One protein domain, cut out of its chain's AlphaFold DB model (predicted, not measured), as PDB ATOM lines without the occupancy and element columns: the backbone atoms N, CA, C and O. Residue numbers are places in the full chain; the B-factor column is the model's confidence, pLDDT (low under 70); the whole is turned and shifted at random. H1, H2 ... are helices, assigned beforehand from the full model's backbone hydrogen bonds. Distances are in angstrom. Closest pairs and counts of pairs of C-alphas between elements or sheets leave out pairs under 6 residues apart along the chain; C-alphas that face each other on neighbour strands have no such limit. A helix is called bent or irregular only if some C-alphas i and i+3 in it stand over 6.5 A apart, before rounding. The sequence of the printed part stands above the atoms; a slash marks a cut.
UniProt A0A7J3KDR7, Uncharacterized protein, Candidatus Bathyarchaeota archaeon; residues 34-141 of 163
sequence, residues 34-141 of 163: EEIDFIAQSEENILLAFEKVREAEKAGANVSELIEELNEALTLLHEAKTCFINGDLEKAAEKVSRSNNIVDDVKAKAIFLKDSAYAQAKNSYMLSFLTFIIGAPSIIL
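What this domain is: This is residues 34 to 141 of the 163 residues of an uncharacterized protein of Candidatus Bathyarchaeota archaeon (UniProt A0A7J3KDR7). One very long helix, H3, runs the whole length of a thin rod, and the two shorter helices H1 and H2 pack along its first part to make a three-helix bundle. The rest of H3, residues 122 to 141, sticks out alone as a straight arm that makes much of the length. The printed part has 108 residues with three named helices in the order H1, H2, H3 and no named strand, and its class is all helix. It is extended, with a radius of gyration of the C-alphas of 21.8 A and spans of 82 by 21 by 16 A.

Where its parts are: H3 holds residues 89 to 141 and measures 78.5 A from C-alpha 89 at (28.054, -17.234, 9.247) to C-alpha 141 at (-48.337, -10.949, -7.554). It is neither bent nor irregular, but only just: C-alphas 134 and 137 are 6.2 A apart. H2, residues 64 to 85, measures 32.0 A. H1, residues 34 to 58, measures 36.4 A and begins at C-alpha 34 at (23.435, -26.599, 12.595).

How they stand to each other: The three helices form an up and down bundle, each running against the one before it. H3 touches H2 with residues 89 to 110 alone; the closest C-alphas, of Ala 80 and Ala 92, are 4.1 A apart. This helical hairpin has a shallow tilt of 14 degrees, opposite ways. H3 touches H1 at a shallow tilt of 17 degrees, the same way, with the closest C-alphas, of Ala 56 and Lys 114, 4.3 A apart. H1 and H2, also a helical hairpin, touch at a shallow tilt of 12 degrees, opposite ways; their closest C-alphas, of Val 53 and Leu 66, are 7.0 A apart. Every O i to N i+4 pair is within hydrogen-bond range in H1 and H2, and 46 of 49 are in H3.

The domain as a whole: The C-alphas of Gly 87 and Leu 141, the two farthest apart, are 82.5 A apart. Without residues 122 to 141, which stand free, the body spans 51 by 20 by 14 A. The printed part has no cut, and both links are tight. The mean pLDDT of the printed part is 84.5; residues 34 to 36 and 121 to 135 are under 70.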
ATOM      1  N   GLU A  34      24.621 -27.390  12.225       61.94
ATOM      2  CA  GLU A  34      23.435 -26.599  12.595       61.94
ATOM      3  C   GLU A  34      23.106 -25.514  11.554       61.94
ATOM      4  O   GLU A  34      21.946 -25.279  11.229       61.94
ATOM      5  N   GLU A  35      24.124 -24.895  10.958       65.50
ATOM      6  CA  GLU A  35      23.944 -23.789  10.005       65.50
ATOM      7  C   GLU A  35      23.530 -24.273   8.608       65.50
ATOM      8  O   GLU A  35      22.769 -23.601   7.912       65.50
ATOM      9  N   ILE A  36      23.983 -25.468   8.208       69.69
ATOM     10  CA  ILE A  36      23.539 -26.117   6.965       69.69
ATOM     11  C   ILE A  36      22.068 -26.529   7.089       69.69
ATOM     12  O   ILE A  36      21.295 -26.339   6.148       69.69
ATOM     13  N   ASP A  37      21.675 -27.039   8.257       79.31
ATOM     14  CA  ASP A  37      20.292 -27.420   8.550       79.31
ATOM     15  C   ASP A  37      19.353 -26.201   8.504       79.31
ATOM     16  O   ASP A  37      18.257 -26.263   7.948       79.31
ATOM     17  N   PHE A  38      19.823 -25.039   8.971       79.00
ATOM     18  CA  PHE A  38      19.051 -23.795   8.946       79.00
ATOM     19  C   PHE A  38      18.745 -23.282   7.526       79.00
ATOM     20  O   PHE A  38      17.633 -22.825   7.251       79.00
ATOM     21  N   ILE A  39      19.702 -23.388   6.596       83.94
ATOM     22  CA  ILE A  39      19.487 -23.024   5.183       83.94
ATOM     23  C   ILE A  39      18.499 -23.996   4.526       83.94
ATOM     24  O   ILE A  39      17.587 -23.554   3.827       83.94
ATOM     25  N   ALA A  40      18.650 -25.300   4.773       87.19
ATOM     26  CA  ALA A  40      17.755 -26.321   4.232       87.19
ATOM     27  C   ALA A  40      16.310 -26.148   4.736       87.19
ATOM     28  O   ALA A  40      15.361 -26.208   3.955       87.19
ATOM     29  N   GLN A  41      16.134 -25.838   6.022       88.25
ATOM     30  CA  GLN A  41      14.820 -25.547   6.595       88.25
ATOM     31  C   GLN A  41      14.181 -24.294   5.973       88.25
ATOM     32  O   GLN A  41      12.972 -24.254   5.737       88.25
ATOM     33  N   SER A  42      14.977 -23.263   5.679       88.19
ATOM     34  CA  SER A  42      14.482 -22.061   4.998       88.19
ATOM     35  C   SER A  42      14.007 -22.356   3.571       88.19
ATOM     36  O   SER A  42      12.954 -21.866   3.161       88.19
ATOM     37  N   GLU A  43      14.713 -23.216   2.831       90.31
ATOM     38  CA  GLU A  43      14.273 -23.677   1.506       90.31
ATOM     39  C   GLU A  43      12.915 -24.375   1.561       90.31
ATOM     40  O   GLU A  43      12.026 -24.061   0.767       90.31
ATOM     41  N   GLU A  44      12.735 -25.288   2.517       91.62
ATOM     42  CA  GLU A  44      11.460 -25.973   2.723       91.62
ATOM     43  C   GLU A  44      10.339 -24.972   3.037       91.62
ATOM     44  O   GLU A  44       9.263 -25.023   2.437       91.62
ATOM     45  N   ASN A  45      10.606 -23.993   3.903       90.25
ATOM     46  CA  ASN A  45       9.641 -22.952   4.245       90.25
ATOM     47  C   ASN A  45       9.232 -22.095   3.038       90.25
ATOM     48  O   ASN A  45       8.046 -21.777   2.895       90.25
ATOM     49  N   ILE A  46      10.175 -21.745   2.158       91.56
ATOM     50  CA  ILE A  46       9.880 -21.023   0.912       91.56
ATOM     51  C   ILE A  46       8.990 -21.871  -0.001       91.56
ATOM     52  O   ILE A  46       8.012 -21.360  -0.549       91.56
ATOM     53  N   LEU A  47       9.280 -23.168  -0.146       92.31
ATOM     54  CA  LEU A  47       8.456 -24.077  -0.951       92.31
ATOM     55  C   LEU A  47       7.019 -24.163  -0.419       92.31
ATOM     56  O   LEU A  47       6.065 -24.077  -1.197       92.31
ATOM     57  N   LEU A  48       6.854 -24.255   0.903       91.12
ATOM     58  CA  LEU A  48       5.540 -24.227   1.547       91.12
ATOM     59  C   LEU A  48       4.811 -22.900   1.297       91.12
ATOM     60  O   LEU A  48       3.601 -22.892   1.063       91.12
ATOM     61  N   ALA A  49       5.521 -21.769   1.303       90.44
ATOM     62  CA  ALA A  49       4.921 -20.479   0.980       90.44
ATOM     63  C   ALA A  49       4.470 -20.391  -0.481       90.44
ATOM     64  O   ALA A  49       3.348 -19.955  -0.734       90.44
ATOM     65  N   PHE A  50       5.264 -20.893  -1.434       92.06
ATOM     66  CA  PHE A  50       4.837 -21.017  -2.831       92.06
ATOM     67  C   PHE A  50       3.567 -21.857  -2.975       92.06
ATOM     68  O   PHE A  50       2.674 -21.503  -3.750       92.06
ATOM     69  N   GLU A  51       3.446 -22.949  -2.219       93.56
ATOM     70  CA  GLU A  51       2.230 -23.757  -2.218       93.56
ATOM     71  C   GLU A  51       1.015 -22.952  -1.730       93.56
ATOM     72  O   GLU A  51      -0.035 -22.982  -2.376       93.56
ATOM     73  N   LYS A  52       1.163 -22.157  -0.662       90.50
ATOM     74  CA  LYS A  52       0.086 -21.287  -0.154       90.50
ATOM     75  C   LYS A  52      -0.294 -20.174  -1.121       90.50
ATOM     76  O   LYS A  52      -1.485 -19.938  -1.320       90.50
ATOM     77  N   VAL A  53       0.678 -19.535  -1.766       92.44
ATOM     78  CA  VAL A  53       0.416 -18.536  -2.813       92.44
ATOM     79  C   VAL A  53      -0.351 -19.172  -3.974       92.44
ATOM     80  O   VAL A  53      -1.358 -18.628  -4.422       92.44
ATOM     81  N   ARG A  54       0.035 -20.378  -4.400       92.56
ATOM     82  CA  ARG A  54      -0.675 -21.124  -5.448       92.56
ATOM     83  C   ARG A  54      -2.091 -21.534  -5.030       92.56
ATOM     84  O   ARG A  54      -2.991 -21.562  -5.868       92.56
ATOM     85  N   GLU A  55      -2.321 -21.883  -3.763       90.19
ATOM     86  CA  GLU A  55      -3.679 -22.105  -3.244       90.19
ATOM     87  C   GLU A  55      -4.534 -20.830  -3.344       90.19
ATOM     88  O   GLU A  55      -5.698 -20.911  -3.739       90.19
ATOM     89  N   ALA A  56      -3.967 -19.666  -3.013       86.81
ATOM     90  CA  ALA A  56      -4.655 -18.379  -3.106       86.81
ATOM     91  C   ALA A  56      -4.969 -17.995  -4.563       86.81
ATOM     92  O   ALA A  56      -6.094 -17.597  -4.868       86.81
ATOM     93  N   GLU A  57      -4.021 -18.199  -5.479       91.12
ATOM     94  CA  GLU A  57      -4.213 -17.983  -6.917       91.12
ATOM     95  C   GLU A  57      -5.334 -18.873  -7.475       91.12
ATOM     96  O   GLU A  57      -6.225 -18.397  -8.176       91.12
ATOM     97  N   LYS A  58      -5.355 -20.162  -7.105       89.12
ATOM     98  CA  LYS A  58      -6.433 -21.091  -7.491       89.12
ATOM     99  C   LYS A  58      -7.805 -20.661  -6.976       89.12
ATOM    100  O   LYS A  58      -8.809 -20.977  -7.611       89.12
ATOM    101  N   ALA A  59      -7.859 -19.971  -5.838       85.50
ATOM    102  CA  ALA A  59      -9.090 -19.384  -5.315       85.50
ATOM    103  C   ALA A  59      -9.503 -18.094  -6.052       85.50
ATOM    104  O   ALA A  59     -10.577 -17.562  -5.782       85.50
ATOM    105  N   GLY A  60      -8.691 -17.611  -6.999       84.19
ATOM    106  CA  GLY A  60      -8.938 -16.406  -7.789       84.19
ATOM    107  C   GLY A  60      -8.403 -15.123  -7.153       84.19
ATOM    108  O   GLY A  60      -8.793 -14.036  -7.577       84.19
ATOM    109  N   ALA A  61      -7.544 -15.220  -6.132       88.25
ATOM    110  CA  ALA A  61      -6.912 -14.050  -5.537       88.25
ATOM    111  C   ALA A  61      -5.779 -13.502  -6.422       88.25
ATOM    112  O   ALA A  61      -5.089 -14.255  -7.108       88.25
ATOM    113  N   ASN A  62      -5.556 -12.187  -6.371       89.56
ATOM    114  CA  ASN A  62      -4.385 -11.573  -6.991       89.56
ATOM    115  C   ASN A  62      -3.142 -11.859  -6.137       89.56
ATOM    116  O   ASN A  62      -3.097 -11.474  -4.971       89.56
ATOM    117  N   VAL A  63      -2.152 -12.524  -6.730       92.44
ATOM    118  CA  VAL A  63      -0.925 -12.964  -6.055       92.44
ATOM    119  C   VAL A  63       0.342 -12.257  -6.546       92.44
ATOM    120  O   VAL A  63       1.429 -12.619  -6.110       92.44
ATOM    121  N   SER A  64       0.245 -11.262  -7.438       92.25
ATOM    122  CA  SER A  64       1.431 -10.626  -8.039       92.25
ATOM    123  C   SER A  64       2.393 -10.038  -7.000       92.25
ATOM    124  O   SER A  64       3.592 -10.275  -7.090       92.25
ATOM    125  N   GLU A  65       1.860  -9.350  -5.990       91.75
ATOM    126  CA  GLU A  65       2.644  -8.773  -4.888       91.75
ATOM    127  C   GLU A  65       3.305  -9.865  -4.027       91.75
ATOM    128  O   GLU A  65       4.484  -9.781  -3.706       91.75
ATOM    129  N   LEU A  66       2.592 -10.967  -3.755       91.56
ATOM    130  CA  LEU A  66       3.131 -12.107  -2.998       91.56
ATOM    131  C   LEU A  66       4.288 -12.804  -3.725       91.56
ATOM    132  O   LEU A  66       5.209 -13.309  -3.088       91.56
ATOM    133  N   ILE A  67       4.235 -12.864  -5.058       92.19
ATOM    134  CA  ILE A  67       5.310 -13.442  -5.874       92.19
ATOM    135  C   ILE A  67       6.548 -12.538  -5.845       92.19
ATOM    136  O   ILE A  67       7.670 -13.044  -5.802       92.19
ATOM    137  N   GLU A  68       6.365 -11.217  -5.854       94.12
ATOM    138  CA  GLU A  68       7.467 -10.259  -5.727       94.12
ATOM    139  C   GLU A  68       8.159 -10.384  -4.362       94.12
ATOM    140  O   GLU A  68       9.381 -10.529  -4.309       94.12
ATOM    141  N   GLU A  69       7.383 -10.468  -3.278       93.12
ATOM    142  CA  GLU A  69       7.899 -10.705  -1.922       93.12
ATOM    143  C   GLU A  69       8.648 -12.051  -1.812       93.12
ATOM    144  O   GLU A  69       9.736 -12.122  -1.237       93.12
ATOM    145  N   LEU A  70       8.137 -13.128  -2.428       92.88
ATOM    146  CA  LEU A  70       8.844 -14.419  -2.468       92.88
ATOM    147  C   LEU A  70      10.166 -14.358  -3.233       92.88
ATOM    148  O   LEU A  70      11.132 -15.024  -2.852       92.88
ATOM    149  N   ASN A  71      10.232 -13.568  -4.303       94.50
ATOM    150  CA  ASN A  71      11.473 -13.371  -5.042       94.50
ATOM    151  C   ASN A  71      12.510 -12.599  -4.211       94.50
ATOM    152  O   ASN A  71      13.700 -12.930  -4.271       94.50
ATOM    153  N   GLU A  72      12.090 -11.625  -3.398       94.44
ATOM    154  CA  GLU A  72      12.981 -10.980  -2.422       94.44
ATOM    155  C   GLU A  72      13.508 -12.007  -1.406       94.44
ATOM    156  O   GLU A  72      14.719 -12.096  -1.185       94.44
ATOM    157  N   ALA A  73      12.631 -12.851  -0.851       92.81
ATOM    158  CA  ALA A  73      13.027 -13.895   0.093       92.81
ATOM    159  C   ALA A  73      14.036 -14.894  -0.510       92.81
ATOM    160  O   ALA A  73      15.026 -15.245   0.141       92.81
ATOM    161  N   LEU A  74      13.834 -15.314  -1.763       93.44
ATOM    162  CA  LEU A  74      14.768 -16.174  -2.499       93.44
ATOM    163  C   LEU A  74      16.121 -15.497  -2.735       93.44
ATOM    164  O   LEU A  74      17.164 -16.146  -2.635       93.44
ATOM    165  N   THR A  75      16.111 -14.197  -3.028       95.38
ATOM    166  CA  THR A  75      17.335 -13.410  -3.221       95.38
ATOM    167  C   THR A  75      18.143 -13.366  -1.925       95.38
ATOM    168  O   THR A  75      19.335 -13.667  -1.935       95.38
ATOM    169  N   LEU A  76      17.487 -13.110  -0.790       93.06
ATOM    170  CA  LEU A  76      18.122 -13.139   0.531       93.06
ATOM    171  C   LEU A  76      18.690 -14.518   0.876       93.06
ATOM    172  O   LEU A  76      19.786 -14.608   1.424       93.06
ATOM    173  N   LEU A  77      17.987 -15.597   0.526       92.19
ATOM    174  CA  LEU A  77      18.488 -16.953   0.740       92.19
ATOM    175  C   LEU A  77      19.719 -17.250  -0.131       92.19
ATOM    176  O   LEU A  77      20.662 -17.904   0.317       92.19
ATOM    177  N   HIS A  78      19.744 -16.756  -1.370       93.12
ATOM    178  CA  HIS A  78      20.918 -16.878  -2.229       93.12
ATOM    179  C   HIS A  78      22.117 -16.116  -1.648       93.12
ATOM    180  O   HIS A  78      23.206 -16.680  -1.538       93.12
ATOM    181  N   GLU A  79      21.904 -14.879  -1.194       92.69
ATOM    182  CA  GLU A  79      22.923 -14.089  -0.496       92.69
ATOM    183  C   GLU A  79      23.419 -14.786   0.776       92.69
ATOM    184  O   GLU A  79      24.621 -14.783   1.049       92.69
ATOM    185  N   ALA A  80      22.523 -15.429   1.531       90.12
ATOM    186  CA  ALA A  80      22.887 -16.191   2.719       90.12
ATOM    187  C   ALA A  80      23.822 -17.358   2.388       90.12
ATOM    188  O   ALA A  80      24.846 -17.532   3.046       90.12
ATOM    189  N   LYS A  81      23.526 -18.117   1.325       89.69
ATOM    190  CA  LYS A  81      24.409 -19.190   0.840       89.69
ATOM    191  C   LYS A  81      25.770 -18.655   0.412       89.69
ATOM    192  O   LYS A  81      26.786 -19.284   0.689       89.69
ATOM    193  N   THR A  82      25.814 -17.496  -0.243       90.62
ATOM    194  CA  THR A  82      27.085 -16.851  -0.598       90.62
ATOM    195  C   THR A  82      27.874 -16.441   0.647       90.62
ATOM    196  O   THR A  82      29.077 -16.687   0.703       90.62
ATOM    197  N   CYS A  83      27.219 -15.868   1.662       88.38
ATOM    198  CA  CYS A  83      27.861 -15.527   2.936       88.38
ATOM    199  C   CYS A  83      28.402 -16.778   3.643       88.38
ATOM    200  O   CYS A  83      29.550 -16.775   4.079       88.38
ATOM    201  N   PHE A  84      27.630 -17.867   3.641       85.31
ATOM    202  CA  PHE A  84      28.041 -19.161   4.185       85.31
ATOM    203  C   PHE A  84      29.294 -19.713   3.487       85.31
ATOM    204  O   PHE A  84      30.260 -20.078   4.150       85.31
ATOM    205  N   ILE A  85      29.331 -19.698   2.148       86.38
ATOM    206  CA  ILE A  85      30.509 -20.127   1.367       86.38
ATOM    207  C   ILE A  85      31.741 -19.266   1.686       86.38
ATOM    208  O   ILE A  85      32.863 -19.772   1.708       86.38
ATOM    209  N   ASN A  86      31.538 -17.977   1.960       87.81
ATOM    210  CA  ASN A  86      32.604 -17.044   2.317       87.81
ATOM    211  C   ASN A  86      33.032 -17.133   3.797       87.81
ATOM    212  O   ASN A  86      33.946 -16.414   4.199       87.81
ATOM    213  N   GLY A  87      32.397 -17.996   4.599       84.62
ATOM    214  CA  GLY A  87      32.674 -18.160   6.030       84.62
ATOM    215  C   GLY A  87      32.084 -17.065   6.925       84.62
ATOM    216  O   GLY A  87      32.445 -16.982   8.096       84.62
ATOM    217  N   ASP A  88      31.191 -16.222   6.397       88.25
ATOM    218  CA  ASP A  88      30.492 -15.172   7.146       88.25
ATOM    219  C   ASP A  88      29.130 -15.694   7.633       88.25
ATOM    220  O   ASP A  88      28.077 -15.469   7.027       88.25
ATOM    221  N   LEU A  89      29.188 -16.478   8.708       84.62
ATOM    222  CA  LEU A  89      28.054 -17.234   9.247       84.62
ATOM    223  C   LEU A  89      27.010 -16.326   9.914       84.62
ATOM    224  O   LEU A  89      25.811 -16.562   9.783       84.62
ATOM    225  N   GLU A  90      27.448 -15.240  10.556       88.12
ATOM    226  CA  GLU A  90      26.557 -14.264  11.192       88.12
ATOM    227  C   GLU A  90      25.664 -13.574  10.153       88.12
ATOM    228  O   GLU A  90      24.439 -13.544  10.301       88.12
ATOM    229  N   LYS A  91      26.249 -13.108   9.041       88.75
ATOM    230  CA  LYS A  91      25.461 -12.528   7.944       88.75
ATOM    231  C   LYS A  91      24.588 -13.561   7.252       88.75
ATOM    232  O   LYS A  91      23.476 -13.230   6.848       88.75
ATOM    233  N   ALA A  92      25.054 -14.803   7.107       87.69
ATOM    234  CA  ALA A  92      24.221 -15.868   6.560       87.69
ATOM    235  C   ALA A  92      22.962 -16.080   7.420       87.69
ATOM    236  O   ALA A  92      21.852 -16.084   6.887       87.69
ATOM    237  N   ALA A  93      23.118 -16.159   8.745       88.00
ATOM    238  CA  ALA A  93      22.008 -16.312   9.681       88.00
ATOM    239  C   ALA A  93      21.040 -15.116   9.646       88.00
ATOM    240  O   ALA A  93      19.824 -15.313   9.589       88.00
ATOM    241  N   GLU A  94      21.555 -13.881   9.606       92.31
ATOM    242  CA  GLU A  94      20.738 -12.666   9.473       92.31
ATOM    243  C   GLU A  94      19.889 -12.700   8.189       92.31
ATOM    244  O   GLU A  94      18.680 -12.449   8.214       92.31
ATOM    245  N   LYS A  95      20.510 -13.058   7.061       92.06
ATOM    246  CA  LYS A  95      19.855 -13.113   5.749       92.06
ATOM    247  C   LYS A  95      18.784 -14.200   5.683       92.06
ATOM    248  O   LYS A  95      17.693 -13.930   5.181       92.06
ATOM    249  N   VAL A  96      19.047 -15.386   6.238       91.38
ATOM    250  CA  VAL A  96      18.037 -16.453   6.345       91.38
ATOM    251  C   VAL A  96      16.894 -16.035   7.268       91.38
ATOM    252  O   VAL A  96      15.734 -16.222   6.915       91.38
ATOM    253  N   SER A  97      17.185 -15.420   8.417       91.88
ATOM    254  CA  SER A  97      16.141 -14.931   9.326       91.88
ATOM    255  C   SER A  97      15.229 -13.916   8.634       91.88
ATOM    256  O   SER A  97      14.004 -14.032   8.701       91.88
ATOM    257  N   ARG A  98      15.808 -12.967   7.889       92.88
ATOM    258  CA  ARG A  98      15.033 -11.996   7.109       92.88
ATOM    259  C   ARG A  98      14.209 -12.663   6.006       92.88
ATOM    260  O   ARG A  98      13.050 -12.298   5.836       92.88
ATOM    261  N   SER A  99      14.778 -13.639   5.296       93.12
ATOM    262  CA  SER A  99      14.052 -14.433   4.297       93.12
ATOM    263  C   SER A  99      12.846 -15.142   4.924       93.12
ATOM    264  O   SER A  99      11.723 -14.978   4.450       93.12
ATOM    265  N   ASN A 100      13.042 -15.823   6.057       91.94
ATOM    266  CA  ASN A 100      11.973 -16.518   6.777       91.94
ATOM    267  C   ASN A 100      10.859 -15.566   7.239       91.94
ATOM    268  O   ASN A 100       9.687 -15.903   7.104       91.94
ATOM    269  N   ASN A 101      11.196 -14.361   7.709       93.75
ATOM    270  CA  ASN A 101      10.188 -13.369   8.101       93.75
ATOM    271  C   ASN A 101       9.296 -12.946   6.922       93.75
ATOM    272  O   ASN A 101       8.081 -12.846   7.080       93.75
ATOM    273  N   ILE A 102       9.883 -12.726   5.739       92.56
ATOM    274  CA  ILE A 102       9.115 -12.406   4.523       92.56
ATOM    275  C   ILE A 102       8.227 -13.592   4.142       92.56
ATOM    276  O   ILE A 102       7.045 -13.427   3.862       92.56
ATOM    277  N   VAL A 103       8.774 -14.806   4.178       93.06
ATOM    278  CA  VAL A 103       8.053 -16.050   3.868       93.06
ATOM    279  C   VAL A 103       6.860 -16.265   4.801       93.06
ATOM    280  O   VAL A 103       5.791 -16.687   4.352       93.06
ATOM    281  N   ASP A 104       7.009 -15.975   6.091       93.06
ATOM    282  CA  ASP A 104       5.927 -16.061   7.072       93.06
ATOM    283  C   ASP A 104       4.825 -15.030   6.811       93.06
ATOM    284  O   ASP A 104       3.642 -15.385   6.832       93.06
ATOM    285  N   ASP A 105       5.197 -13.790   6.484       92.69
ATOM    286  CA  ASP A 105       4.245 -12.738   6.118       92.69
ATOM    287  C   ASP A 105       3.494 -13.087   4.821       92.69
ATOM    288  O   ASP A 105       2.261 -13.047   4.775       92.69
ATOM    289  N   VAL A 106       4.207 -13.568   3.798       93.19
ATOM    290  CA  VAL A 106       3.614 -14.062   2.547       93.19
ATOM    291  C   VAL A 106       2.617 -15.186   2.817       93.19
ATOM    292  O   VAL A 106       1.511 -15.162   2.275       93.19
ATOM    293  N   LYS A 107       2.959 -16.174   3.659       91.56
ATOM    294  CA  LYS A 107       2.032 -17.264   4.018       91.56
ATOM    295  C   LYS A 107       0.761 -16.714   4.658       91.56
ATOM    296  O   LYS A 107      -0.335 -17.130   4.276       91.56
ATOM    297  N   ALA A 108       0.891 -15.782   5.601       91.62
ATOM    298  CA  ALA A 108      -0.250 -15.169   6.274       91.62
ATOM    299  C   ALA A 108      -1.139 -14.388   5.290       91.62
ATOM    300  O   ALA A 108      -2.355 -14.604   5.248       91.62
ATOM    301  N   LYS A 109      -0.541 -13.546   4.439       91.00
ATOM    302  CA  LYS A 109      -1.255 -12.789   3.401       91.00
ATOM    303  C   LYS A 109      -1.920 -13.704   2.373       91.00
ATOM    304  O   LYS A 109      -3.063 -13.458   2.000       91.00
ATOM    305  N   ALA A 110      -1.254 -14.776   1.945       88.75
ATOM    306  CA  ALA A 110      -1.807 -15.746   1.002       88.75
ATOM    307  C   ALA A 110      -3.052 -16.444   1.569       88.75
ATOM    308  O   ALA A 110      -4.062 -16.571   0.874       88.75
ATOM    309  N   ILE A 111      -3.021 -16.847   2.844       90.00
ATOM    310  CA  ILE A 111      -4.190 -17.420   3.528       90.00
ATOM    311  C   ILE A 111      -5.330 -16.397   3.581       90.00
ATOM    312  O   ILE A 111      -6.455 -16.713   3.197       90.00
ATOM    313  N   PHE A 112      -5.034 -15.158   3.975       89.56
ATOM    314  CA  PHE A 112      -6.032 -14.092   4.041       89.56
ATOM    315  C   PHE A 112      -6.668 -13.790   2.674       89.56
ATOM    316  O   PHE A 112      -7.888 -13.659   2.559       89.56
ATOM    317  N   LEU A 113      -5.856 -13.716   1.619       88.88
ATOM    318  CA  LEU A 113      -6.314 -13.473   0.253       88.88
ATOM    319  C   LEU A 113      -7.175 -14.621  -0.275       88.88
ATOM    320  O   LEU A 113      -8.209 -14.371  -0.896       88.88
ATOM    321  N   LYS A 114      -6.803 -15.866   0.033       88.50
ATOM    322  CA  LYS A 114      -7.618 -17.047  -0.262       88.50
ATOM    323  C   LYS A 114      -8.991 -16.955   0.408       88.50
ATOM    324  O   LYS A 114     -10.012 -17.119  -0.258       88.50
ATOM    325  N   ASP A 115      -9.027 -16.658   1.704       87.44
ATOM    326  CA  ASP A 115     -10.275 -16.567   2.468       87.44
ATOM    327  C   ASP A 115     -11.155 -15.405   1.986       87.44
ATOM    328  O   ASP A 115     -12.373 -15.554   1.856       87.44
ATOM    329  N   SER A 116     -10.544 -14.271   1.633       84.75
ATOM    330  CA  SER A 116     -11.225 -13.123   1.024       84.75
ATOM    331  C   SER A 116     -11.838 -13.470  -0.337       84.75
ATOM    332  O   SER A 116     -13.001 -13.144  -0.593       84.75
ATOM    333  N   ALA A 117     -11.106 -14.191  -1.191       82.81
ATOM    334  CA  ALA A 117     -11.605 -14.637  -2.489       82.81
ATOM    335  C   ALA A 117     -12.793 -15.606  -2.337       82.81
ATOM    336  O   ALA A 117     -13.829 -15.436  -2.988       82.81
ATOM    337  N   TYR A 118     -12.715 -16.553  -1.394       81.19
ATOM    338  CA  TYR A 118     -13.842 -17.428  -1.056       81.19
ATOM    339  C   TYR A 118     -15.045 -16.661  -0.493       81.19
ATOM    340  O   TYR A 118     -16.191 -16.962  -0.842       81.19
ATOM    341  N   ALA A 119     -14.814 -15.666   0.364       76.19
ATOM    342  CA  ALA A 119     -15.877 -14.850   0.935       76.19
ATOM    343  C   ALA A 119     -16.586 -14.004  -0.134       76.19
ATOM    344  O   ALA A 119     -17.818 -13.942  -0.136       76.19
ATOM    345  N   GLN A 120     -15.848 -13.412  -1.079       70.75
ATOM    346  CA  GLN A 120     -16.432 -12.680  -2.210       70.75
ATOM    347  C   GLN A 120     -17.260 -13.591  -3.120       70.75
ATOM    348  O   GLN A 120     -18.391 -13.239  -3.484       70.75
ATOM    349  N   ALA A 121     -16.759 -14.793  -3.423       63.75
ATOM    350  CA  ALA A 121     -17.528 -15.796  -4.149       63.75
ATOM    351  C   ALA A 121     -18.833 -16.121  -3.402       63.75
ATOM    352  O   ALA A 121     -19.921 -16.016  -3.960       63.75
ATOM    353  N   LYS A 122     -18.772 -16.407  -2.098       60.38
ATOM    354  CA  LYS A 122     -19.965 -16.731  -1.304       60.38
ATOM    355  C   LYS A 122     -20.964 -15.569  -1.209       60.38
ATOM    356  O   LYS A 122     -22.171 -15.802  -1.286       60.38
ATOM    357  N   ASN A 123     -20.490 -14.332  -1.064       59.00
ATOM    358  CA  ASN A 123     -21.349 -13.157  -0.906       59.00
ATOM    359  C   ASN A 123     -22.113 -12.821  -2.199       59.00
ATOM    360  O   ASN A 123     -23.307 -12.522  -2.160       59.00
ATOM    361  N   SER A 124     -21.457 -12.951  -3.357       57.38
ATOM    362  CA  SER A 124     -22.102 -12.756  -4.664       57.38
ATOM    363  C   SER A 124     -23.189 -13.802  -4.950       57.38
ATOM    364  O   SER A 124     -24.265 -13.453  -5.451       57.38
ATOM    365  N   TYR A 125     -22.987 -15.059  -4.539       56.31
ATOM    366  CA  TYR A 125     -24.045 -16.071  -4.603       56.31
ATOM    367  C   TYR A 125     -25.208 -15.734  -3.665       56.31
ATOM    368  O   TYR A 125     -26.362 -15.783  -4.086       56.31
ATOM    369  N   MET A 126     -24.937 -15.338  -2.419       58.12
ATOM    370  CA  MET A 126     -25.988 -15.073  -1.431       58.12
ATOM    371  C   MET A 126     -26.907 -13.910  -1.847       58.12
ATOM    372  O   MET A 126     -28.129 -14.040  -1.774       58.12
ATOM    373  N   LEU A 127     -26.344 -12.818  -2.377       59.41
ATOM    374  CA  LEU A 127     -27.099 -11.693  -2.950       59.41
ATOM    375  C   LEU A 127     -27.956 -12.110  -4.158       59.41
ATOM    376  O   LEU A 127     -29.112 -11.689  -4.283       59.41
ATOM    377  N   SER A 128     -27.427 -12.982  -5.018       58.34
ATOM    378  CA  SER A 128     -28.164 -13.503  -6.177       58.34
ATOM    379  C   SER A 128     -29.333 -14.405  -5.754       58.34
ATOM    380  O   SER A 128     -30.429 -14.316  -6.304       58.34
ATOM    381  N   PHE A 129     -29.155 -15.224  -4.714       60.28
ATOM    382  CA  PHE A 129     -30.241 -16.035  -4.157       60.28
ATOM    383  C   PHE A 129     -31.325 -15.181  -3.481       60.28
ATOM    384  O   PHE A 129     -32.513 -15.419  -3.702       60.28
ATOM    385  N   LEU A 130     -30.948 -14.157  -2.709       60.66
ATOM    386  CA  LEU A 130     -31.903 -13.244  -2.066       60.66
ATOM    387  C   LEU A 130     -32.746 -12.462  -3.083       60.66
ATOM    388  O   LEU A 130     -33.962 -12.337  -2.918       60.66
ATOM    389  N   THR A 131     -32.127 -11.974  -4.158       60.44
ATOM    390  CA  THR A 131     -32.844 -11.262  -5.228       60.44
ATOM    391  C   THR A 131     -33.792 -12.178  -6.000       60.44
ATOM    392  O   THR A 131     -34.894 -11.747  -6.338       60.44
ATOM    393  N   PHE A 132     -33.447 -13.452  -6.208       63.59
ATOM    394  CA  PHE A 132     -34.355 -14.417  -6.836       63.59
ATOM    395  C   PHE A 132     -35.581 -14.733  -5.962       63.59
ATOM    396  O   PHE A 132     -36.710 -14.721  -6.456       63.59
ATOM    397  N   ILE A 133     -35.373 -14.950  -4.658       65.81
ATOM    398  CA  ILE A 133     -36.446 -15.277  -3.702       65.81
ATOM    399  C   ILE A 133     -37.465 -14.139  -3.585       65.81
ATOM    400  O   ILE A 133     -38.661 -14.398  -3.485       65.81
ATOM    401  N   ILE A 134     -37.014 -12.883  -3.608       66.88
ATOM    402  CA  ILE A 134     -37.897 -11.715  -3.463       66.88
ATOM    403  C   ILE A 134     -38.463 -11.279  -4.824       66.88
ATOM    404  O   ILE A 134     -39.635 -10.912  -4.934       66.88
ATOM    405  N   GLY A 135     -37.652 -11.347  -5.882       66.69
ATOM    406  CA  GLY A 135     -38.011 -10.872  -7.216       66.69
ATOM    407  C   GLY A 135     -39.078 -11.729  -7.895       66.69
ATOM    408  O   GLY A 135     -40.075 -11.191  -8.380       66.69
ATOM    409  N   ALA A 136     -38.926 -13.055  -7.883       71.44
ATOM    410  CA  ALA A 136     -39.841 -13.966  -8.572       71.44
ATOM    411  C   ALA A 136     -41.316 -13.865  -8.104       71.44
ATOM    412  O   ALA A 136     -42.198 -13.704  -8.955       71.44
ATOM    413  N   PRO A 137     -41.641 -13.886  -6.794       79.75
ATOM    414  CA  PRO A 137     -43.030 -13.773  -6.346       79.75
ATOM    415  C   PRO A 137     -43.631 -12.381  -6.588       79.75
ATOM    416  O   PRO A 137     -44.843 -12.274  -6.787       79.75
ATOM    417  N   SER A 138     -42.818 -11.319  -6.629       78.50
ATOM    418  CA  SER A 138     -43.310  -9.952  -6.861       78.50
ATOM    419  C   SER A 138     -43.948  -9.783  -8.248       78.50
ATOM    420  O   SER A 138     -45.024  -9.192  -8.370       78.50
ATOM    421  N   ILE A 139     -43.350 -10.388  -9.280       83.44
ATOM    422  CA  ILE A 139     -43.846 -10.347 -10.665       83.44
ATOM    423  C   ILE A 139     -45.157 -11.135 -10.785       83.44
ATOM    424  O   ILE A 139     -46.111 -10.684 -11.427       83.44
ATOM    425  N   ILE A 140     -45.238 -12.291 -10.123       85.75
ATOM    426  CA  ILE A 140     -46.446 -13.125 -10.106       85.75
ATOM    427  C   ILE A 140     -47.596 -12.369  -9.426       85.75
ATOM    428  O   ILE A 140     -48.697 -12.288  -9.975       85.75
ATOM    429  N   LEU A 141     -47.340 -11.747  -8.271       86.75
ATOM    430  CA  LEU A 141     -48.337 -10.949  -7.554       86.75
ATOM    431  C   LEU A 141     -48.800  -9.738  -8.367       86.75
ATOM    432  O   LEU A 141     -50.006  -9.502  -8.464       86.75
TER     433      LEU A 141